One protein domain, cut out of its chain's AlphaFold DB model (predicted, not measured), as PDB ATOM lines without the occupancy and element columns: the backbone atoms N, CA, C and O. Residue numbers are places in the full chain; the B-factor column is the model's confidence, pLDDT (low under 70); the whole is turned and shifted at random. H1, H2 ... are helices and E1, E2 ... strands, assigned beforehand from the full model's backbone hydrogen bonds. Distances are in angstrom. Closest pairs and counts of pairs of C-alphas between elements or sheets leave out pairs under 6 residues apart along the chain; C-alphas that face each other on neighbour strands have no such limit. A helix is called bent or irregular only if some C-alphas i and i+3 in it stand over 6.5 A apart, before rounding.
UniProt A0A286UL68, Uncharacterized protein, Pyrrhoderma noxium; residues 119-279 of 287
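This is residues 119 to 279 of the 287 residues of an uncharacterized protein of Pyrrhoderma noxium (UniProt A0A286UL68). A curled, strongly twisted sheet of four strands has helices H2 and H5 side by side over one face, with H1 packed on the first part of H5. At one end of the long axis the turn of the E3 and E4 hairpin, residues 200 to 205, sticks out; at the other end lies a loose head of H3, H4 and part of the long link 243 to 258. The printed part has 161 residues, with five named helices and four named strands in the order H1 E1 E2 H2 E3 E4 H3 H4 H5. The sheet, E1 E2 E4 E3, is antiparallel and the class is mixed, helices and strands. The whole is loose, with a radius of gyration of the C-alphas of 19.0 A, and a rod spanning 66 by 28 by 27 A.

H1, residues 127 to 139, begins with C-alpha 127 at (439.835, 433.650, 461.944) and is only just irregular: C-alphas 132 and 135 are 6.8 A apart. E1 is residues 143 to 148; E2, residues 155 to 165, is 28.8 A long and bends by 59 degrees at residue 158. H2, residues 168 to 185, is 25.7 A long. E3, residues 190 to 199, is 28.6 A long, and E4, residues 206 to 216, is 31.7 A long. H3 is residues 225 to 228 and H4 residues 233 to 242. H5, residues 259 to 275, is 24.4 A long and ends with C-alpha 275 at (449.390, 465.125, 467.251).

E1 and E2 form a hairpin, with N 145 and O 158 2.9 A apart, within hydrogen-bond range. In range too are N 161 and O 214 of E2 and E4, 3.0 A, and N 194 and O 211 of the hairpin E3 and E4, 2.8 A. E2, H2 and E3 make a split strand-helix-strand unit, two strands running the same way with E4 between them, and a right-handed crossover. H2 and H5 are two layers with the sheet, helices on one face, each at a height of 10.6 A over the sheet. They touch, closest at the C-alphas of Phe 174 and Val 272, 6.9 A, running opposite ways. H1 only grazes the sheet with residues 134 to 138; residues 259 to 266 of H5 touch it, closest at the C-alphas of Tyr 133 and Val 262, 7.5 A. H3 and H4 are close but not clearly touching, with the C-alphas of Leu 228 and Lys 236 closest at 6.4 A; H4 and H5 are apart. Every O i to N i+4 pair is within hydrogen-bond range in H2, H4 and H5, and 7 of 9 in H1; H3 is too short for one.

The C-alphas of Thr 203 and Lys 248, the two farthest apart, are 67.7 A apart. The printed part has no cut; the link from H4 to H5 is long. The mean pLDDT of the printed part is 78.2, and 52 residues are under 70, among them 220 to 231 and 234 to 255.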
ATOM      1  N   GLY A 119     452.337 437.533 477.312       64.06
ATOM      2  CA  GLY A 119     453.223 436.431 476.911       64.06
ATOM      3  C   GLY A 119     453.878 436.574 475.526       64.06
ATOM      4  O   GLY A 119     453.562 437.463 474.731       64.06
ATOM      5  N   ARG A 120     454.875 435.718 475.272       61.81
ATOM      6  CA  ARG A 120     455.553 435.527 473.979       61.81
ATOM      7  C   ARG A 120     455.712 434.020 473.726       61.81
ATOM      8  O   ARG A 120     456.001 433.307 474.691       61.81
ATOM      9  N   PRO A 121     455.646 433.544 472.468       64.62
ATOM     10  CA  PRO A 121     455.339 434.274 471.233       64.62
ATOM     11  C   PRO A 121     453.875 434.719 471.146       64.62
ATOM     12  O   PRO A 121     453.028 434.260 471.901       64.62
ATOM     13  N   THR A 122     453.602 435.695 470.279       73.69
ATOM     14  CA  THR A 122     452.230 436.156 470.026       73.69
ATOM     15  C   THR A 122     451.566 435.219 469.027       73.69
ATOM     16  O   THR A 122     452.180 434.886 468.012       73.69
ATOM     17  N   SER A 123     450.323 434.830 469.297       74.69
ATOM     18  CA  SER A 123     449.529 434.040 468.363       74.69
ATOM     19  C   SER A 123     449.183 434.843 467.109       74.69
ATOM     20  O   SER A 123     448.966 436.062 467.161       74.69
ATOM     21  N   ILE A 124     449.144 434.153 465.968       82.06
ATOM     22  CA  ILE A 124     448.542 434.683 464.738       82.06
ATOM     23  C   ILE A 124     447.073 435.022 465.016       82.06
ATOM     24  O   ILE A 124     446.427 434.373 465.839       82.06
ATOM     25  N   LEU A 125     446.554 436.057 464.347       82.56
ATOM     26  CA  LEU A 125     445.135 436.405 464.404       82.56
ATOM     27  C   LEU A 125     444.264 435.168 464.175       82.56
ATOM     28  O   LEU A 125     444.397 434.486 463.157       82.56
ATOM     29  N   SER A 126     443.333 434.923 465.097       80.25
ATOM     30  CA  SER A 126     442.292 433.926 464.872       80.25
ATOM     31  C   SER A 126     441.441 434.324 463.662       80.25
ATOM     32  O   SER A 126     441.367 435.498 463.286       80.25
ATOM     33  N   PHE A 127     440.747 433.361 463.055       75.25
ATOM     34  CA  PHE A 127     439.835 433.650 461.944       75.25
ATOM     35  C   PHE A 127     438.770 434.698 462.321       75.25
ATOM     36  O   PHE A 127     438.449 435.581 461.521       75.25
ATOM     37  N   ASN A 128     438.257 434.629 463.553       79.62
ATOM     38  CA  ASN A 128     437.261 435.566 464.065       79.62
ATOM     39  C   ASN A 128     437.843 436.972 464.239       79.62
ATOM     40  O   ASN A 128     437.235 437.938 463.775       79.62
ATOM     41  N   ASP A 129     439.041 437.088 464.818       86.31
ATOM     42  CA  ASP A 129     439.717 438.380 464.964       86.31
ATOM     43  C   ASP A 129     440.059 438.979 463.600       86.31
ATOM     44  O   ASP A 129     439.833 440.163 463.360       86.31
ATOM     45  N   TYR A 130     440.548 438.165 462.663       84.69
ATOM     46  CA  TYR A 130     440.836 438.613 461.304       84.69
ATOM     47  C   TYR A 130     439.578 439.163 460.621       84.69
ATOM     48  O   TYR A 130     439.610 440.249 460.039       84.69
ATOM     49  N   LYS A 131     438.445 438.454 460.724       82.81
ATOM     50  CA  LYS A 131     437.153 438.898 460.178       82.81
ATOM     51  C   LYS A 131     436.670 440.202 460.823       82.81
ATOM     52  O   LYS A 131     436.097 441.030 460.118       82.81
ATOM     53  N   TYR A 132     436.921 440.391 462.119       86.81
ATOM     54  CA  TYR A 132     436.556 441.602 462.859       86.81
ATOM     55  C   TYR A 132     437.443 442.808 462.502       86.81
ATOM     56  O   TYR A 132     436.929 443.862 462.132       86.81
ATOM     57  N   TYR A 133     438.773 442.664 462.544       90.44
ATOM     58  CA  TYR A 133     439.706 443.787 462.385       90.44
ATOM     59  C   TYR A 133     439.996 444.169 460.935       90.44
ATOM     60  O   TYR A 133     440.299 445.330 460.664       90.44
ATOM     61  N   LYS A 134     439.888 443.245 459.975       88.88
ATOM     62  CA  LYS A 134     440.147 443.541 458.557       88.88
ATOM     63  C   LYS A 134     439.345 444.729 457.999       88.88
ATOM     64  O   LYS A 134     439.969 445.586 457.372       88.88
ATOM     65  N   PRO A 135     438.011 444.826 458.171       88.25
ATOM     66  CA  PRO A 135     437.259 445.984 457.681       88.25
ATOM     67  C   PRO A 135     437.627 447.284 458.413       88.25
ATOM     68  O   PRO A 135     437.669 448.339 457.782       88.25
ATOM     69  N   ILE A 136     437.945 447.209 459.710       90.44
ATOM     70  CA  ILE A 136     438.368 448.353 460.532       90.44
ATOM     71  C   ILE A 136     439.686 448.922 459.995       90.44
ATOM     72  O   ILE A 136     439.766 450.101 459.664       90.44
ATOM     73  N   LEU A 137     440.687 448.057 459.824       91.44
ATOM     74  CA  LEU A 137     442.003 448.412 459.295       91.44
ATOM     75  C   LEU A 137     441.905 448.991 457.881       91.44
ATOM     76  O   LEU A 137     442.488 450.035 457.611       91.44
ATOM     77  N   ARG A 138     441.096 448.389 457.001       90.12
ATOM     78  CA  ARG A 138     440.867 448.932 455.652       90.12
ATOM     79  C   ARG A 138     440.190 450.299 455.652       90.12
ATOM     80  O   ARG A 138     440.494 451.111 454.794       90.12
ATOM     81  N   THR A 139     439.278 450.550 456.591       89.00
ATOM     82  CA  THR A 139     438.636 451.869 456.739       89.00
ATOM     83  C   THR A 139     439.637 452.929 457.198       89.00
ATOM     84  O   THR A 139     439.473 454.103 456.889       89.00
ATOM     85  N   ALA A 140     440.680 452.504 457.909       86.38
ATOM     86  CA  ALA A 140     441.812 453.326 458.304       86.38
ATOM     87  C   ALA A 140     442.966 453.281 457.279       86.38
ATOM     88  O   ALA A 140     444.104 453.568 457.639       86.38
ATOM     89  N   ASP A 141     442.700 452.916 456.020       92.62
ATOM     90  CA  ASP A 141     443.675 452.867 454.918       92.62
ATOM     91  C   ASP A 141     444.885 451.939 455.152       92.62
ATOM     92  O   ASP A 141     445.946 452.109 454.550       92.62
ATOM     93  N   TRP A 142     444.738 450.927 456.011       94.19
ATOM     94  CA  TRP A 142     445.708 449.840 456.119       94.19
ATOM     95  C   TRP A 142     445.417 448.746 455.095       94.19
ATOM     96  O   TRP A 142     444.314 448.188 455.020       94.19
ATOM     97  N   GLU A 143     446.450 448.372 454.351       92.88
ATOM     98  CA  GLU A 143     446.401 447.292 453.376       92.88
ATOM     99  C   GLU A 143     447.080 446.029 453.901       92.88
ATOM    100  O   GLU A 143     448.112 446.070 454.566       92.88
ATOM    101  N   PHE A 144     446.506 444.879 453.554       90.31
ATOM    102  CA  PHE A 144     447.102 443.572 453.804       90.31
ATOM    103  C   PHE A 144     447.946 443.214 452.585       90.31
ATOM    104  O   PHE A 144     447.399 442.915 451.520       90.31
ATOM    105  N   ALA A 145     449.267 443.261 452.728       88.75
ATOM    106  CA  ALA A 145     450.200 443.008 451.640       88.75
ATOM    107  C   ALA A 145     451.141 441.855 451.983       88.75
ATOM    108  O   ALA A 145     451.524 441.649 453.130       88.75
ATOM    109  N   LYS A 146     451.548 441.101 450.961       85.19
ATOM    110  CA  LYS A 146     452.591 440.082 451.098       85.19
ATOM    111  C   LYS A 146     453.953 440.723 450.861       85.19
ATOM    112  O   LYS A 146     454.349 440.902 449.709       85.19
ATOM    113  N   VAL A 147     454.657 441.064 451.934       81.00
ATOM    114  CA  VAL A 147     455.969 441.720 451.885       81.00
ATOM    115  C   VAL A 147     457.064 440.663 452.067       81.00
ATOM    116  O   VAL A 147     456.918 439.773 452.903       81.00
ATOM    117  N   PRO A 148     458.149 440.678 451.274       74.94
ATOM    118  CA  PRO A 148     459.278 439.786 451.515       74.94
ATOM    119  C   PRO A 148     459.928 440.106 452.867       74.94
ATOM    120  O   PRO A 148     460.387 441.227 453.095       74.94
ATOM    121  N   SER A 149     459.983 439.115 453.751       70.12
ATOM    122  CA  SER A 149     460.692 439.195 455.023       70.12
ATOM    123  C   SER A 149     462.195 439.276 454.776       70.12
ATOM    124  O   SER A 149     462.759 438.551 453.953       70.12
ATOM    125  N   LYS A 150     462.864 440.165 455.514       66.50
ATOM    126  CA  LYS A 150     464.323 440.332 455.454       66.50
ATOM    127  C   LYS A 150     465.087 439.137 456.028       66.50
ATOM    128  O   LYS A 150     466.267 438.998 455.733       66.50
ATOM    129  N   VAL A 151     464.443 438.325 456.870       65.06
ATOM    130  CA  VAL A 151     465.109 437.249 457.621       65.06
ATOM    131  C   VAL A 151     465.252 435.991 456.770       65.06
ATOM    132  O   VAL A 151     466.316 435.388 456.734       65.06
ATOM    133  N   ASP A 152     464.188 435.603 456.072       66.19
ATOM    134  CA  ASP A 152     464.088 434.329 455.354       66.19
ATOM    135  C   ASP A 152     463.743 434.493 453.865       66.19
ATOM    136  O   ASP A 152     463.630 433.505 453.140       66.19
ATOM    137  N   GLY A 153     463.543 435.730 453.391       69.88
ATOM    138  CA  GLY A 153     463.158 436.030 452.010       69.88
ATOM    139  C   GLY A 153     461.743 435.572 451.638       69.88
ATOM    140  O   GLY A 153     461.286 435.839 450.523       69.88
ATOM    141  N   LYS A 154     461.025 434.900 452.548       75.38
ATOM    142  CA  LYS A 154     459.657 434.443 452.312       75.38
ATOM    143  C   LYS A 154     458.712 435.629 452.349       75.38
ATOM    144  O   LYS A 154     458.926 436.612 453.051       75.38
ATOM    145  N   ARG A 155     457.642 435.550 451.564       76.50
ATOM    146  CA  ARG A 155     456.609 436.585 451.562       76.50
ATOM    147  C   ARG A 155     455.686 436.379 452.754       76.50
ATOM    148  O   ARG A 155     454.947 435.399 452.789       76.50
ATOM    149  N   THR A 156     455.722 437.318 453.684       79.50
ATOM    150  CA  THR A 156     454.922 437.329 454.905       79.50
ATOM    151  C   THR A 156     453.744 438.272 454.723       79.50
ATOM    152  O   THR A 156     453.878 439.311 454.078       79.50
ATOM    153  N   GLU A 157     452.572 437.908 455.237       86.19
ATOM    154  CA  GLU A 157     451.458 438.854 455.286       86.19
ATOM    155  C   GLU A 157     451.784 439.947 456.315       86.19
ATOM    156  O   GLU A 157     452.159 439.642 457.447       86.19
ATOM    157  N   SER A 158     451.666 441.204 455.901       91.19
ATOM    158  CA  SER A 158     451.994 442.395 456.681       91.19
ATOM    159  C   SER A 158     450.904 443.449 456.496       91.19
ATOM    160  O   SER A 158     450.237 443.494 455.456       91.19
ATOM    161  N   LEU A 159     450.751 444.325 457.484       93.88
ATOM    162  CA  LEU A 159     449.940 445.534 457.367       93.88
ATOM    163  C   LEU A 159     450.805 446.667 456.821       93.88
ATOM    164  O   LEU A 159     451.895 446.908 457.335       93.88
ATOM    165  N   VAL A 160     450.325 447.359 455.794       94.12
ATOM    166  CA  VAL A 160     451.046 448.459 455.147       94.12
ATOM    167  C   VAL A 160     450.171 449.700 455.108       94.12
ATOM    168  O   VAL A 160     449.003 449.617 454.730       94.12
ATOM    169  N   LYS A 161     450.744 450.849 455.468       94.88
ATOM    170  CA  LYS A 161     450.107 452.159 455.312       94.88
ATOM    171  C   LYS A 161     451.131 453.225 454.948       94.88
ATOM    172  O   LYS A 161     452.286 453.169 455.380       94.88
ATOM    173  N   PHE A 162     450.690 454.193 454.151       92.62
ATOM    174  CA  PHE A 162     451.480 455.357 453.775       92.62
ATOM    175  C   PHE A 162     450.999 456.590 454.540       92.62
ATOM    176  O   PHE A 162     449.806 456.886 454.547       92.62
ATOM    177  N   TYR A 163     451.928 457.319 455.151       91.81
ATOM    178  CA  TYR A 163     451.663 458.612 455.782       91.81
ATOM    179  C   TYR A 163     452.376 459.698 454.992       91.81
ATOM    180  O   TYR A 163     453.572 459.575 454.737       91.81
ATOM    181  N   ALA A 164     451.660 460.749 454.609       89.75
ATOM    182  CA  ALA A 164     452.228 461.899 453.918       89.75
ATOM    183  C   ALA A 164     452.205 463.113 454.851       89.75
ATOM    184  O   ALA A 164     451.153 463.450 455.389       89.75
ATOM    185  N   MET A 165     453.362 463.746 455.025       88.69
ATOM    186  CA  MET A 165     453.552 464.942 455.839       88.69
ATOM    187  C   MET A 165     454.007 466.098 454.952       88.69
ATOM    188  O   MET A 165     454.855 465.920 454.071       88.69
ATOM    189  N   ASP A 166     453.452 467.281 455.205       86.12
ATOM    190  CA  ASP A 166     453.745 468.493 454.433       86.12
ATOM    191  C   ASP A 166     454.918 469.302 455.014       86.12
ATOM    192  O   ASP A 166     455.439 470.186 454.342       86.12
ATOM    193  N   SER A 167     455.342 469.010 456.249       87.50
ATOM    194  CA  SER A 167     456.407 469.744 456.935       87.50
ATOM    195  C   SER A 167     457.482 468.822 457.519       87.50
ATOM    196  O   SER A 167     457.216 467.685 457.925       87.50
ATOM    197  N   ASP A 168     458.713 469.335 457.602       88.75
ATOM    198  CA  ASP A 168     459.817 468.679 458.313       88.75
ATOM    199  C   ASP A 168     459.513 468.509 459.813       88.75
ATOM    200  O   ASP A 168     459.959 467.542 460.436       88.75
ATOM    201  N   GLU A 169     458.740 469.425 460.401       91.38
ATOM    202  CA  GLU A 169     458.338 469.360 461.806       91.38
ATOM    203  C   GLU A 169     457.404 468.168 462.061       91.38
ATOM    204  O   GLU A 169     457.650 467.365 462.964       91.38
ATOM    205  N   ASP A 170     456.378 467.988 461.224       90.50
ATOM    206  CA  ASP A 170     455.449 466.855 461.320       90.50
ATOM    207  C   ASP A 170     456.150 465.530 461.025       90.50
ATOM    208  O   ASP A 170     455.887 464.522 461.685       90.50
ATOM    209  N   ARG A 171     457.117 465.536 460.097       91.56
ATOM    210  CA  ARG A 171     458.007 464.395 459.854       91.56
ATOM    211  C   ARG A 171     458.741 463.981 461.135       91.56
ATOM    212  O   ARG A 171     458.762 462.796 461.474       91.56
ATOM    213  N   LEU A 172     459.337 464.932 461.856       93.00
ATOM    214  CA  LEU A 172     460.069 464.663 463.102       93.00
ATOM    215  C   LEU A 172     459.141 464.208 464.237       93.00
ATOM    216  O   LEU A 172     459.483 463.273 464.972       93.00
ATOM    217  N   LYS A 173     457.949 464.807 464.356       93.12
ATOM    218  CA  LYS A 173     456.911 464.362 465.304       93.12
ATOM    219  C   LYS A 173     456.495 462.923 465.018       93.12
ATOM    220  O   LYS A 173     456.494 462.099 465.930       93.12
ATOM    221  N   PHE A 174     456.233 462.592 463.754       94.31
ATOM    222  CA  PHE A 174     455.870 461.240 463.334       94.31
ATOM    223  C   PHE A 174     456.949 460.217 463.689       94.31
ATOM    224  O   PHE A 174     456.653 459.181 464.283       94.31
ATOM    225  N   GLN A 175     458.214 460.514 463.377       94.19
ATOM    226  CA  GLN A 175     459.328 459.623 463.708       94.19
ATOM    227  C   GLN A 175     459.471 459.412 465.222       94.19
ATOM    228  O   GLN A 175     459.769 458.295 465.650       94.19
ATOM    229  N   THR A 176     459.250 460.456 466.024       94.44
ATOM    230  CA  THR A 176     459.271 460.371 467.492       94.44
ATOM    231  C   THR A 176     458.142 459.480 468.006       94.44
ATOM    232  O   THR A 176     458.418 458.495 468.688       94.44
ATOM    233  N   ILE A 177     456.898 459.735 467.582       93.94
ATOM    234  CA  ILE A 177     455.720 458.918 467.929       93.94
ATOM    235  C   ILE A 177     455.960 457.450 467.574       93.94
ATOM    236  O   ILE A 177     455.727 456.561 468.393       93.94
ATOM    237  N   LEU A 178     456.468 457.183 466.369       94.38
ATOM    238  CA  LEU A 178     456.721 455.826 465.906       94.38
ATOM    239  C   LEU A 178     457.759 455.111 466.782       94.38
ATOM    240  O   LEU A 178     457.549 453.959 467.162       94.38
ATOM    241  N   LYS A 179     458.870 455.778 467.125       94.38
ATOM    242  CA  LYS A 179     459.922 455.216 467.991       94.38
ATOM    243  C   LYS A 179     459.415 454.947 469.405       94.38
ATOM    244  O   LYS A 179     459.678 453.871 469.951       94.38
ATOM    245  N   ASP A 180     458.669 455.885 469.975       93.31
ATOM    246  CA  ASP A 180     458.105 455.742 471.315       93.31
ATOM    247  C   ASP A 180     457.090 454.603 471.364       93.31
ATOM    248  O   ASP A 180     457.156 453.751 472.255       93.31
ATOM    249  N   LEU A 181     456.223 454.496 470.353       93.19
ATOM    250  CA  LEU A 181     455.251 453.413 470.263       93.19
ATOM    251  C   LEU A 181     455.936 452.045 470.130       93.19
ATOM    252  O   LEU A 181     455.553 451.104 470.828       93.19
ATOM    253  N   GLN A 182     456.996 451.930 469.317       92.88
ATOM    254  CA  GLN A 182     457.790 450.694 469.219       92.88
ATOM    255  C   GLN A 182     458.383 450.283 470.569       92.88
ATOM    256  O   GLN A 182     458.347 449.103 470.939       92.88
ATOM    257  N   LYS A 183     458.893 451.253 471.336       90.19
ATOM    258  CA  LYS A 183     459.462 451.026 472.669       90.19
ATOM    259  C   LYS A 183     458.397 450.587 473.674       90.19
ATOM    260  O   LYS A 183     458.604 449.606 474.392       90.19
ATOM    261  N   VAL A 184     457.250 451.269 473.708       89.44
ATOM    262  CA  VAL A 184     456.141 450.981 474.632       89.44
ATOM    263  C   VAL A 184     455.527 449.615 474.343       89.44
ATOM    264  O   VAL A 184     455.393 448.789 475.255       89.44
ATOM    265  N   GLU A 185     455.209 449.325 473.080       88.06
ATOM    266  CA  GLU A 185     454.597 448.056 472.670       88.06
ATOM    267  C   GLU A 185     455.616 446.903 472.607       88.06
ATOM    268  O   GLU A 185     455.226 445.732 472.646       88.06
ATOM    269  N   LYS A 186     456.925 447.200 472.669       89.12
ATOM    270  CA  LYS A 186     458.025 446.230 472.489       89.12
ATOM    271  C   LYS A 186     457.856 445.458 471.177       89.12
ATOM    272  O   LYS A 186     457.977 444.226 471.148       89.12
ATOM    273  N   HIS A 187     457.515 446.199 470.128       88.94
ATOM    274  CA  HIS A 187     457.179 445.704 468.803       88.94
ATOM    275  C   HIS A 187     457.814 446.617 467.760       88.94
ATOM    276  O   HIS A 187     457.519 447.806 467.732       88.94
ATOM    277  N   HIS A 188     458.712 446.068 466.949       89.00
ATOM    278  CA  HIS A 188     459.402 446.828 465.914       89.00
ATOM    279  C   HIS A 188     458.643 446.743 464.600       89.00
ATOM    280  O   HIS A 188     458.070 445.702 464.287       89.00
ATOM    281  N   VAL A 189     458.687 447.830 463.837       91.56
ATOM    282  CA  VAL A 189     458.056 447.920 462.520       91.56
ATOM    283  C   VAL A 189     459.070 448.396 461.495       91.56
ATOM    284  O   VAL A 189     459.984 449.163 461.815       91.56
ATOM    285  N   ASP A 190     458.910 447.941 460.260       89.56
ATOM    286  CA  ASP A 190     459.722 448.400 459.145       89.56
ATOM    287  C   ASP A 190     459.149 449.727 458.640       89.56
ATOM    288  O   ASP A 190     457.993 449.807 458.237       89.56
ATOM    289  N   CYS A 191     459.957 450.784 458.650       91.38
ATOM    290  CA  CYS A 191     459.550 452.102 458.172       91.38
ATOM    291  C   CYS A 191     460.551 452.612 457.136       91.38
ATOM    292  O   CYS A 191     461.766 452.501 457.333       91.38
ATOM    293  N   ARG A 192     460.051 453.151 456.023       89.38
ATOM    294  CA  ARG A 192     460.865 453.814 454.997       89.38
ATOM    295  C   ARG A 192     460.363 455.230 454.777       89.38
ATOM    296  O   ARG A 192     459.195 455.409 454.457       89.38
ATOM    297  N   ASP A 193     461.264 456.187 454.925       89.25
ATOM    298  CA  ASP A 193     461.038 457.596 454.611       89.25
ATOM    299  C   ASP A 193     461.457 457.859 453.161       89.25
ATOM    300  O   ASP A 193     462.547 457.456 452.740       89.25
ATOM    301  N   ALA A 194     460.579 458.487 452.390       83.81
ATOM    302  CA  ALA A 194     460.836 458.931 451.034       83.81
ATOM    303  C   ALA A 194     460.435 460.401 450.903       83.81
ATOM    304  O   ALA A 194     459.285 460.774 451.134       83.81
ATOM    305  N   GLN A 195     461.383 461.228 450.478       80.62
ATOM    306  CA  GLN A 195     461.117 462.611 450.112       80.62
ATOM    307  C   GLN A 195     460.629 462.651 448.663       80.62
ATOM    308  O   GLN A 195     461.297 462.151 447.757       80.62
ATOM    309  N   VAL A 196     459.444 463.216 448.453       75.81
ATOM    310  CA  VAL A 196     458.824 463.368 447.137       75.81
ATOM    311  C   VAL A 196     458.685 464.856 446.855       75.81
ATOM    312  O   VAL A 196     457.944 465.560 447.536       75.81
ATOM    313  N   GLU A 197     459.396 465.338 445.842       72.88
ATOM    314  CA  GLU A 197     459.243 466.704 445.345       72.88
ATOM    315  C   GLU A 197     458.099 466.750 444.331       72.88
ATOM    316  O   GLU A 197     458.130 466.089 443.290       72.88
ATOM    317  N   VAL A 198     457.062 467.522 444.644       69.12
ATOM    318  CA  VAL A 198     455.935 467.766 443.745       69.12
ATOM    319  C   VAL A 198     456.135 469.136 443.111       69.12
ATOM    320  O   VAL A 198     455.950 470.168 443.753       69.12
ATOM    321  N   VAL A 199     456.519 469.145 441.834       65.88
ATOM    322  CA  VAL A 199     456.664 470.378 441.050       65.88
ATOM    323  C   VAL A 199     455.315 470.728 440.422       65.88
ATOM    324  O   VAL A 199     454.829 470.026 439.527       65.88
ATOM    325  N   GLY A 200     454.691 471.809 440.895       67.38
ATOM    326  CA  GLY A 200     453.448 472.329 440.327       67.38
ATOM    327  C   GLY A 200     453.691 472.957 438.953       67.38
ATOM    328  O   GLY A 200     454.388 473.962 438.846       67.38
ATOM    329  N   LYS A 201     453.091 472.394 437.894       53.91
ATOM    330  CA  LYS A 201     453.293 472.845 436.499       53.91
ATOM    331  C   LYS A 201     452.856 474.289 436.213       53.91
ATOM    332  O   LYS A 201     453.265 474.830 435.194       53.91
ATOM    333  N   VAL A 202     452.001 474.873 437.051       63.56
ATOM    334  CA  VAL A 202     451.363 476.174 436.785       63.56
ATOM    335  C   VAL A 202     452.020 477.311 437.572       63.56
ATOM    336  O   VAL A 202     452.065 478.435 437.092       63.56
ATOM    337  N   THR A 203     452.575 477.030 438.754       60.84
ATOM    338  CA  THR A 203     453.090 478.063 439.669       60.84
ATOM    339  C   THR A 203     454.610 478.053 439.835       60.84
ATOM    340  O   THR A 203     455.134 478.927 440.515       60.84
ATOM    341  N   ASN A 204     455.339 477.092 439.242       66.19
ATOM    342  CA  ASN A 204     456.776 476.865 439.490       66.19
ATOM    343  C   ASN A 204     457.137 476.741 440.988       66.19
ATOM    344  O   ASN A 204     458.297 476.891 441.367       66.19
ATOM    345  N   VAL A 205     456.157 476.445 441.848       67.50
ATOM    346  CA  VAL A 205     456.381 476.180 443.268       67.50
ATOM    347  C   VAL A 205     456.674 474.692 443.428       67.50
ATOM    348  O   VAL A 205     455.849 473.839 443.086       67.50
ATOM    349  N   THR A 206     457.859 474.381 443.947       68.38
ATOM    350  CA  THR A 206     458.220 473.028 444.374       68.38
ATOM    351  C   THR A 206     457.728 472.827 445.798       68.38
ATOM    352  O   THR A 206     458.174 473.513 446.716       68.38
ATOM    353  N   ILE A 207     456.804 471.886 445.987       70.94
ATOM    354  CA  ILE A 207     456.353 471.466 447.312       70.94
ATOM    355  C   ILE A 207     457.045 470.147 447.632       70.94
ATOM    356  O   ILE A 207     456.809 469.130 446.976       70.94
ATOM    357  N   THR A 208     457.895 470.158 448.649       73.88
ATOM    358  CA  THR A 208     458.513 468.945 449.186       73.88
ATOM    359  C   THR A 208     457.539 468.266 450.138       73.88
ATOM    360  O   THR A 208     457.043 468.900 451.065       73.88
ATOM    361  N   LYS A 209     457.272 466.976 449.932       80.94
ATOM    362  CA  LYS A 209     456.461 466.155 450.839       80.94
ATOM    363  C   LYS A 209     457.267 464.978 451.363       80.94
ATOM    364  O   LYS A 209     458.019 464.345 450.619       80.94
ATOM    365  N   HIS A 210     457.065 464.639 452.629       86.00
ATOM    366  CA  HIS A 210     457.662 463.456 453.245       86.00
ATOM    367  C   HIS A 210     456.641 462.333 453.281       86.00
ATOM    368  O   HIS A 210     455.556 462.495 453.832       86.00
ATOM    369  N   THR A 211     456.969 461.194 452.680       88.62
ATOM    370  CA  THR A 211     456.095 460.021 452.649       88.62
ATOM    371  C   THR A 211     456.743 458.873 453.404       88.62
ATOM    372  O   THR A 211     457.815 458.402 453.032       88.62
ATOM    373  N   PHE A 212     456.065 458.376 454.432       89.88
ATOM    374  CA  PHE A 212     456.473 457.202 455.189       89.88
ATOM    375  C   PHE A 212     455.683 455.981 454.758       89.88
ATOM    376  O   PHE A 212     454.462 455.971 454.871       89.88
ATOM    377  N   ALA A 213     456.375 454.928 454.336       91.88
ATOM    378  CA  ALA A 213     455.800 453.597 454.192       91.88
ATOM    379  C   ALA A 213     456.043 452.810 455.485       91.88
ATOM    380  O   ALA A 213     457.187 452.448 455.778       91.88
ATOM    381  N   VAL A 214     454.983 452.554 456.251       93.31
ATOM    382  CA  VAL A 214     455.033 451.761 457.486       93.31
ATOM    383  C   VAL A 214     454.531 450.355 457.195       93.31
ATOM    384  O   VAL A 214     453.425 450.182 456.688       93.31
ATOM    385  N   VAL A 215     455.346 449.359 457.531       92.50
ATOM    386  CA  VAL A 215     455.056 447.933 457.395       92.50
ATOM    387  C   VAL A 215     455.110 447.292 458.780       92.50
ATOM    388  O   VAL A 215     456.152 447.283 459.437       92.50
ATOM    389  N   VAL A 216     453.975 446.758 459.223       91.88
ATOM    390  CA  VAL A 216     453.806 446.108 460.526       91.88
ATOM    391  C   VAL A 216     453.609 444.613 460.312       91.88
ATOM    392  O   VAL A 216     452.699 444.190 459.594       91.88
ATOM    393  N   HIS A 217     454.458 443.809 460.942       87.69
ATOM    394  CA  HIS A 217     454.343 442.355 460.968       87.69
ATOM    395  C   HIS A 217     455.124 441.780 462.142       87.69
ATOM    396  O   HIS A 217     456.106 442.350 462.624       87.69
ATOM    397  N   THR A 218     454.743 440.577 462.555       84.25
ATOM    398  CA  THR A 218     455.472 439.826 463.572       84.25
ATOM    399  C   THR A 218     456.382 438.775 462.929       84.25
ATOM    400  O   THR A 218     455.923 437.839 462.281       84.25
ATOM    401  N   HIS A 219     457.696 438.901 463.151       71.00
ATOM    402  CA  HIS A 219     458.708 437.951 462.654       71.00
ATOM    403  C   HIS A 219     458.685 436.579 463.351       71.00
ATOM    404  O   HIS A 219     459.178 435.602 462.798       71.00
ATOM    405  N   SER A 220     458.149 436.506 464.570       65.00
ATOM    406  CA  SER A 220     458.119 435.298 465.401       65.00
ATOM    407  C   SER A 220     456.724 435.074 465.984       65.00
ATOM    408  O   SER A 220     456.504 435.194 467.193       65.00
ATOM    409  N   ALA A 221     455.756 434.802 465.108       59.06
ATOM    410  CA  ALA A 221     454.425 434.388 465.534       59.06
ATOM    411  C   ALA A 221     454.338 432.860 465.592       59.06
ATOM    412  O   ALA A 221     455.038 432.154 464.867       59.06
ATOM    413  N   CYS A 222     453.501 432.350 466.484       53.97
ATOM    414  CA  CYS A 222     453.172 430.933 466.568       53.97
ATOM    415  C   CYS A 222     451.687 430.741 466.253       53.97
ATOM    416  O   CYS A 222     450.876 431.645 466.472       53.97
ATOM    417  N   ILE A 223     451.309 429.556 465.780       56.69
ATOM    418  CA  ILE A 223     449.919 429.114 465.918       56.69
ATOM    419  C   ILE A 223     449.772 428.622 467.352       56.69
ATOM    420  O   ILE A 223     450.511 427.739 467.776       56.69
ATOM    421  N   ASP A 224     448.854 429.224 468.098       57.75
ATOM    422  CA  ASP A 224     448.402 428.663 469.370       57.75
ATOM    423  C   ASP A 224     447.354 427.581 469.065       57.75
ATOM    424  O   ASP A 224     446.502 427.793 468.202       57.75
ATOM    425  N   GLU A 225     447.376 426.425 469.728       55.53
ATOM    426  CA  GLU A 225     446.358 425.386 469.503       55.53
ATOM    427  C   GLU A 225     444.939 425.903 469.773       55.53
ATOM    428  O   GLU A 225     444.003 425.512 469.074       55.53
ATOM    429  N   SER A 226     444.797 426.865 470.694       58.81
ATOM    430  CA  SER A 226     443.529 427.553 470.962       58.81
ATOM    431  C   SER A 226     442.998 428.328 469.744       58.81
ATOM    432  O   SER A 226     441.791 428.449 469.551       58.81
ATOM    433  N   SER A 227     443.877 428.799 468.851       54.94
ATOM    434  CA  SER A 227     443.482 429.487 467.610       54.94
ATOM    435  C   SER A 227     442.909 428.544 466.546       54.94
ATOM    436  O   SER A 227     442.335 429.005 465.558       54.94
ATOM    437  N   LEU A 228     443.023 427.229 466.763       59.75
ATOM    438  CA  LEU A 228     442.376 426.196 465.960       59.75
ATOM    439  C   LEU A 228     441.015 425.773 466.539       59.75
ATOM    440  O   LEU A 228     440.332 424.945 465.928       59.75
ATOM    441  N   ASP A 229     440.596 426.282 467.700       56.06
ATOM    442  CA  ASP A 229     439.316 425.893 468.289       56.06
ATOM    443  C   ASP A 229     438.125 426.335 467.436       56.06
ATOM    444  O   ASP A 229     438.049 427.450 466.926       56.06
ATOM    445  N   GLY A 230     437.204 425.390 467.219       59.66
ATOM    446  CA  GLY A 230     436.105 425.507 466.257       59.66
ATOM    447  C   GLY A 230     436.396 424.916 464.871       59.66
ATOM    448  O   GLY A 230     435.465 424.727 464.090       59.66
ATOM    449  N   MET A 231     437.645 424.552 464.555       68.62
ATOM    450  CA  MET A 231     437.955 423.778 463.348       68.62
ATOM    451  C   MET A 231     437.699 422.282 463.564       68.62
ATOM    452  O   MET A 231     438.070 421.718 464.595       68.62
ATOM    453  N   SER A 232     437.126 421.608 462.560       75.81
ATOM    454  CA  SER A 232     437.020 420.139 462.563       75.81
ATOM    455  C   SER A 232     438.408 419.489 462.675       75.81
ATOM    456  O   SER A 232     439.391 420.057 462.192       75.81
ATOM    457  N   SER A 233     438.476 418.267 463.198       74.69
ATOM    458  CA  SER A 233     439.708 417.469 463.300       74.69
ATOM    459  C   SER A 233     440.490 417.370 461.981       74.69
ATOM    460  O   SER A 233     441.710 417.514 461.994       74.69
ATOM    461  N   LEU A 234     439.805 417.232 460.839       69.44
ATOM    462  CA  LEU A 234     440.438 417.226 459.513       69.44
ATOM    463  C   LEU A 234     441.122 418.563 459.185       69.44
ATOM    464  O   LEU A 234     442.252 418.582 458.713       69.44
ATOM    465  N   HIS A 235     440.468 419.687 459.476       67.69
ATOM    466  CA  HIS A 235     441.035 421.020 459.256       67.69
ATOM    467  C   HIS A 235     442.217 421.305 460.195       67.69
ATOM    468  O   HIS A 235     443.222 421.853 459.746       67.69
ATOM    469  N   LYS A 236     442.145 420.865 461.462       66.44
ATOM    470  CA  LYS A 236     443.283 420.916 462.398       66.44
ATOM    471  C   LYS A 236     444.463 420.087 461.871       66.44
ATOM    472  O   LYS A 236     445.599 420.553 461.883       66.44
ATOM    473  N   TRP A 237     444.197 418.885 461.355       66.56
ATOM    474  CA  TRP A 237     445.216 418.002 460.783       66.56
ATOM    475  C   TRP A 237     445.841 418.567 459.500       66.56
ATOM    476  O   TRP A 237     447.062 418.596 459.385       66.56
ATOM    477  N   LEU A 238     445.043 419.105 458.573       65.75
ATOM    478  CA  LEU A 238     445.552 419.772 457.369       65.75
ATOM    479  C   LEU A 238     446.387 421.011 457.721       65.75
ATOM    480  O   LEU A 238     447.446 421.218 457.132       65.75
ATOM    481  N   ALA A 239     445.967 421.804 458.713       64.62
ATOM    482  CA  ALA A 239     446.751 422.933 459.208       64.62
ATOM    483  C   ALA A 239     448.097 422.482 459.801       64.62
ATOM    484  O   ALA A 239     449.103 423.158 459.596       64.62
ATOM    485  N   ARG A 240     448.146 421.326 460.478       64.12
ATOM    486  CA  ARG A 240     449.403 420.705 460.932       64.12
ATOM    487  C   ARG A 240     450.282 420.270 459.759       64.12
ATOM    488  O   ARG A 240     451.463 420.612 459.725       64.12
ATOM    489  N   LEU A 241     449.694 419.595 458.773       60.84
ATOM    490  CA  LEU A 241     450.391 419.046 457.610       60.84
ATOM    491  C   LEU A 241     451.011 420.139 456.721       60.84
ATOM    492  O   LEU A 241     452.194 420.077 456.397       60.84
ATOM    493  N   PHE A 242     450.238 421.167 456.356       59.78
ATOM    494  CA  PHE A 242     450.694 422.232 455.453       59.78
ATOM    495  C   PHE A 242     451.649 423.231 456.111       59.78
ATOM    496  O   PHE A 242     452.456 423.843 455.413       59.78
ATOM    497  N   ASN A 243     451.602 423.366 457.438       58.09
ATOM    498  CA  ASN A 243     452.528 424.223 458.180       58.09
ATOM    499  C   ASN A 243     453.776 423.479 458.681       58.09
ATOM    500  O   ASN A 243     454.621 424.088 459.329       58.09
ATOM    501  N   GLY A 244     453.913 422.183 458.375       50.03
ATOM    502  CA  GLY A 244     455.080 421.382 458.745       50.03
ATOM    503  C   GLY A 244     455.201 421.079 460.241       50.03
ATOM    504  O   GLY A 244     456.318 420.831 460.693       50.03
ATOM    505  N   LEU A 245     454.090 421.110 460.998       51.72
ATOM    506  CA  LEU A 245     454.032 420.839 462.446       51.72
ATOM    507  C   LEU A 245     454.478 419.397 462.717       51.72
ATOM    508  O   LEU A 245     453.696 418.459 462.585       51.72
ATOM    509  N   LYS A 246     455.761 419.216 463.067       47.84
ATOM    510  CA  LYS A 246     456.273 417.951 463.606       47.84
ATOM    511  C   LYS A 246     455.839 417.836 465.064       47.84
ATOM    512  O   LYS A 246     456.011 418.778 465.827       47.84
ATOM    513  N   GLU A 247     455.353 416.657 465.432       49.28
ATOM    514  CA  GLU A 247     454.812 416.247 466.742       49.28
ATOM    515  C   GLU A 247     455.682 416.518 467.991       49.28
ATOM    516  O   GLU A 247     455.298 416.098 469.077       49.28
ATOM    517  N   LYS A 248     456.859 417.153 467.884       42.28
ATOM    518  CA  LYS A 248     457.827 417.220 468.992       42.28
ATOM    519  C   LYS A 248     458.435 418.584 469.323       42.28
ATOM    520  O   LYS A 248     459.218 418.634 470.258       42.28
ATOM    521  N   ASP A 249     458.053 419.670 468.653       44.62
ATOM    522  CA  ASP A 249     458.413 421.028 469.094       44.62
ATOM    523  C   ASP A 249     457.247 421.991 468.818       44.62
ATOM    524  O   ASP A 249     456.985 422.379 467.679       44.62
ATOM    525  N   ASP A 250     456.533 422.372 469.881       45.31
ATOM    526  CA  ASP A 250     455.193 422.991 469.871       45.31
ATOM    527  C   ASP A 250     455.091 424.411 469.284       45.31
ATOM    528  O   ASP A 250     454.103 425.115 469.500       45.31
ATOM    529  N   ARG A 251     456.100 424.915 468.570       48.75
ATOM    530  CA  ARG A 251     456.072 426.286 468.040       48.75
ATOM    531  C   ARG A 251     456.761 426.361 466.696       48.75
ATOM    532  O   ARG A 251     457.940 426.692 466.612       48.75
ATOM    533  N   ILE A 252     456.001 426.143 465.629       42.91
ATOM    534  CA  ILE A 252     456.470 426.563 464.311       42.91
ATOM    535  C   ILE A 252     456.326 428.076 464.211       42.91
ATOM    536  O   ILE A 252     455.215 428.588 464.386       42.91
ATOM    537  N   PRO A 253     457.426 428.802 463.942       48.72
ATOM    538  CA  PRO A 253     457.350 430.207 463.617       48.72
ATOM    539  C   PRO A 253     456.639 430.323 462.273       48.72
ATOM    540  O   PRO A 253     457.200 430.017 461.220       48.72
ATOM    541  N   ILE A 254     455.380 430.728 462.313       58.25
ATOM    542  CA  ILE A 254     454.623 431.048 461.114       58.25
ATOM    543  C   ILE A 254     454.589 432.557 461.030       58.25
ATOM    544  O   ILE A 254     454.204 433.243 461.970       58.25
ATOM    545  N   SER A 255     455.021 433.089 459.899       59.31
ATOM    546  CA  SER A 255     454.879 434.505 459.619       59.31
ATOM    547  C   SER A 255     453.412 434.825 459.349       59.31
ATOM    548  O   SER A 255     452.825 434.283 458.410       59.31
ATOM    549  N   GLY A 256     452.830 435.718 460.133       75.81
ATOM    550  CA  GLY A 256     451.449 436.139 459.955       75.81
ATOM    551  C   GLY A 256     451.146 437.375 460.778       75.81
ATOM    552  O   GLY A 256     451.903 437.730 461.685       75.81
ATOM    553  N   ILE A 257     450.030 438.018 460.451       86.50
ATOM    554  CA  ILE A 257     449.558 439.174 461.203       86.50
ATOM    555  C   ILE A 257     449.025 438.681 462.550       86.50
ATOM    556  O   ILE A 257     448.187 437.780 462.625       86.50
ATOM    557  N   THR A 258     449.521 439.274 463.624       90.56
ATOM    558  CA  THR A 258     449.119 438.993 465.002       90.56
ATOM    559  C   THR A 258     448.261 440.118 465.557       90.56
ATOM    560  O   THR A 258     448.214 441.231 465.028       90.56
ATOM    561  N   ILE A 259     447.631 439.867 466.703       90.19
ATOM    562  CA  ILE A 259     446.880 440.905 467.415       90.19
ATOM    563  C   ILE A 259     447.759 442.099 467.829       90.19
ATOM    564  O   ILE A 259     447.267 443.217 467.968       90.19
ATOM    565  N   ARG A 260     449.074 441.888 467.998       90.56
ATOM    566  CA  ARG A 260     450.036 442.955 468.305       90.56
ATOM    567  C   ARG A 260     450.231 443.886 467.112       90.56
ATOM    568  O   ARG A 260     450.299 445.092 467.320       90.56
ATOM    569  N   ASP A 261     450.252 443.336 465.899       93.19
ATOM    570  CA  ASP A 261     450.366 444.119 464.667       93.19
ATOM    571  C   ASP A 261     449.127 445.018 464.499       93.19
ATOM    572  O   ASP A 261     449.248 446.219 464.271       93.19
ATOM    573  N   VAL A 262     447.928 444.458 464.726       93.19
ATOM    574  CA  VAL A 262     446.656 445.208 464.716       93.19
ATOM    575  C   VAL A 262     446.649 446.306 465.776       93.19
ATOM    576  O   VAL A 262     446.326 447.454 465.480       93.19
ATOM    577  N   ARG A 263     447.025 445.969 467.016       93.31
ATOM    578  CA  ARG A 263     447.101 446.935 468.116       93.31
ATOM    579  C   ARG A 263     448.020 448.100 467.763       93.31
ATOM    580  O   ARG A 263     447.648 449.249 467.977       93.31
ATOM    581  N   PHE A 264     449.207 447.794 467.240       94.75
ATOM    582  CA  PHE A 264     450.198 448.794 466.870       94.75
ATOM    583  C   PHE A 264     449.668 449.723 465.777       94.75
ATOM    584  O   PHE A 264     449.747 450.939 465.931       94.75
ATOM    585  N   ALA A 265     449.085 449.161 464.715       95.00
ATOM    586  CA  ALA A 265     448.511 449.917 463.604       95.00
ATOM    587  C   ALA A 265     447.437 450.914 464.071       95.00
ATOM    588  O   ALA A 265     447.488 452.096 463.735       95.00
ATOM    589  N   LEU A 266     446.502 450.455 464.909       93.38
ATOM    590  CA  LEU A 266     445.408 451.292 465.404       93.38
ATOM    591  C   LEU A 266     445.876 452.352 466.412       93.38
ATOM    592  O   LEU A 266     445.368 453.471 466.388       93.38
ATOM    593  N   LEU A 267     446.850 452.032 467.274       92.81
ATOM    594  CA  LEU A 267     447.462 453.021 468.169       92.81
ATOM    595  C   LEU A 267     448.223 454.089 467.387       92.81
ATOM    596  O   LEU A 267     448.113 455.266 467.713       92.81
ATOM    597  N   LEU A 268     448.979 453.691 466.359       94.25
ATOM    598  CA  LEU A 268     449.717 454.633 465.525       94.25
ATOM    599  C   LEU A 268     448.765 455.646 464.883       94.25
ATOM    600  O   LEU A 268     449.026 456.842 464.956       94.25
ATOM    601  N   ASP A 269     447.641 455.190 464.331       91.69
ATOM    602  CA  ASP A 269     446.632 456.089 463.763       91.69
ATOM    603  C   ASP A 269     446.003 457.027 464.794       91.69
ATOM    604  O   ASP A 269     445.777 458.198 464.486       91.69
ATOM    605  N   ASP A 270     445.742 456.549 466.014       88.62
ATOM    606  CA  ASP A 270     445.194 457.396 467.076       88.62
ATOM    607  C   ASP A 270     446.192 458.480 467.511       88.62
ATOM    608  O   ASP A 270     445.828 459.655 467.563       88.62
ATOM    609  N   PHE A 271     447.466 458.133 467.732       88.19
ATOM    610  CA  PHE A 271     448.498 459.116 468.088       88.19
ATOM    611  C   PHE A 271     448.765 460.112 466.959       88.19
ATOM    612  O   PHE A 271     448.835 461.316 467.201       88.19
ATOM    613  N   VAL A 272     448.879 459.639 465.717       88.62
ATOM    614  CA  VAL A 272     449.086 460.517 464.559       88.62
ATOM    615  C   VAL A 272     447.907 461.474 464.408       88.62
ATOM    616  O   VAL A 272     448.123 462.674 464.288       88.62
ATOM    617  N   GLY A 273     446.669 460.985 464.507       83.25
ATOM    618  CA  GLY A 273     445.473 461.823 464.403       83.25
ATOM    619  C   GLY A 273     445.271 462.817 465.555       83.25
ATOM    620  O   GLY A 273     444.468 463.739 465.417       83.25
ATOM    621  N   GLN A 274     445.954 462.641 466.690       82.31
ATOM    622  CA  GLN A 274     445.922 463.575 467.825       82.31
ATOM    623  C   GLN A 274     447.031 464.632 467.764       82.31
ATOM    624  O   GLN A 274     446.839 465.735 468.274       82.31
ATOM    625  N   HIS A 275     448.179 464.304 467.169       77.00
ATOM    626  CA  HIS A 275     449.390 465.125 467.251       77.00
ATOM    627  C   HIS A 275     449.846 465.732 465.923       77.00
ATOM    628  O   HIS A 275     450.697 466.621 465.938       77.00
ATOM    629  N   ILE A 276     449.316 465.258 464.795       80.19
ATOM    630  CA  ILE A 276     449.713 465.699 463.460       80.19
ATOM    631  C   ILE A 276     448.464 466.097 462.679       80.19
ATOM    632  O   ILE A 276     447.540 465.299 462.503       80.19
ATOM    633  N   ASP A 277     448.445 467.338 462.199       72.38
ATOM    634  CA  ASP A 277     447.358 467.835 461.362       72.38
ATOM    635  C   ASP A 277     447.548 467.334 459.928       72.38
ATOM    636  O   ASP A 277     448.201 467.955 459.088       72.38
ATOM    637  N   LEU A 278     447.001 466.150 459.656       62.00
ATOM    638  CA  LEU A 278     446.947 465.592 458.311       62.00
ATOM    639  C   LEU A 278     445.923 466.382 457.491       62.00
ATOM    640  O   LEU A 278     444.752 465.990 457.404       62.00
ATOM    641  N   LYS A 279     446.353 467.492 456.881       58.09
ATOM    642  CA  LYS A 279     445.507 468.258 455.961       58.09
ATOM    643  C   LYS A 279     444.978 467.327 454.870       58.09
ATOM    644  O   LYS A 279     445.733 466.633 454.191       58.09
TER     645      LYS A 279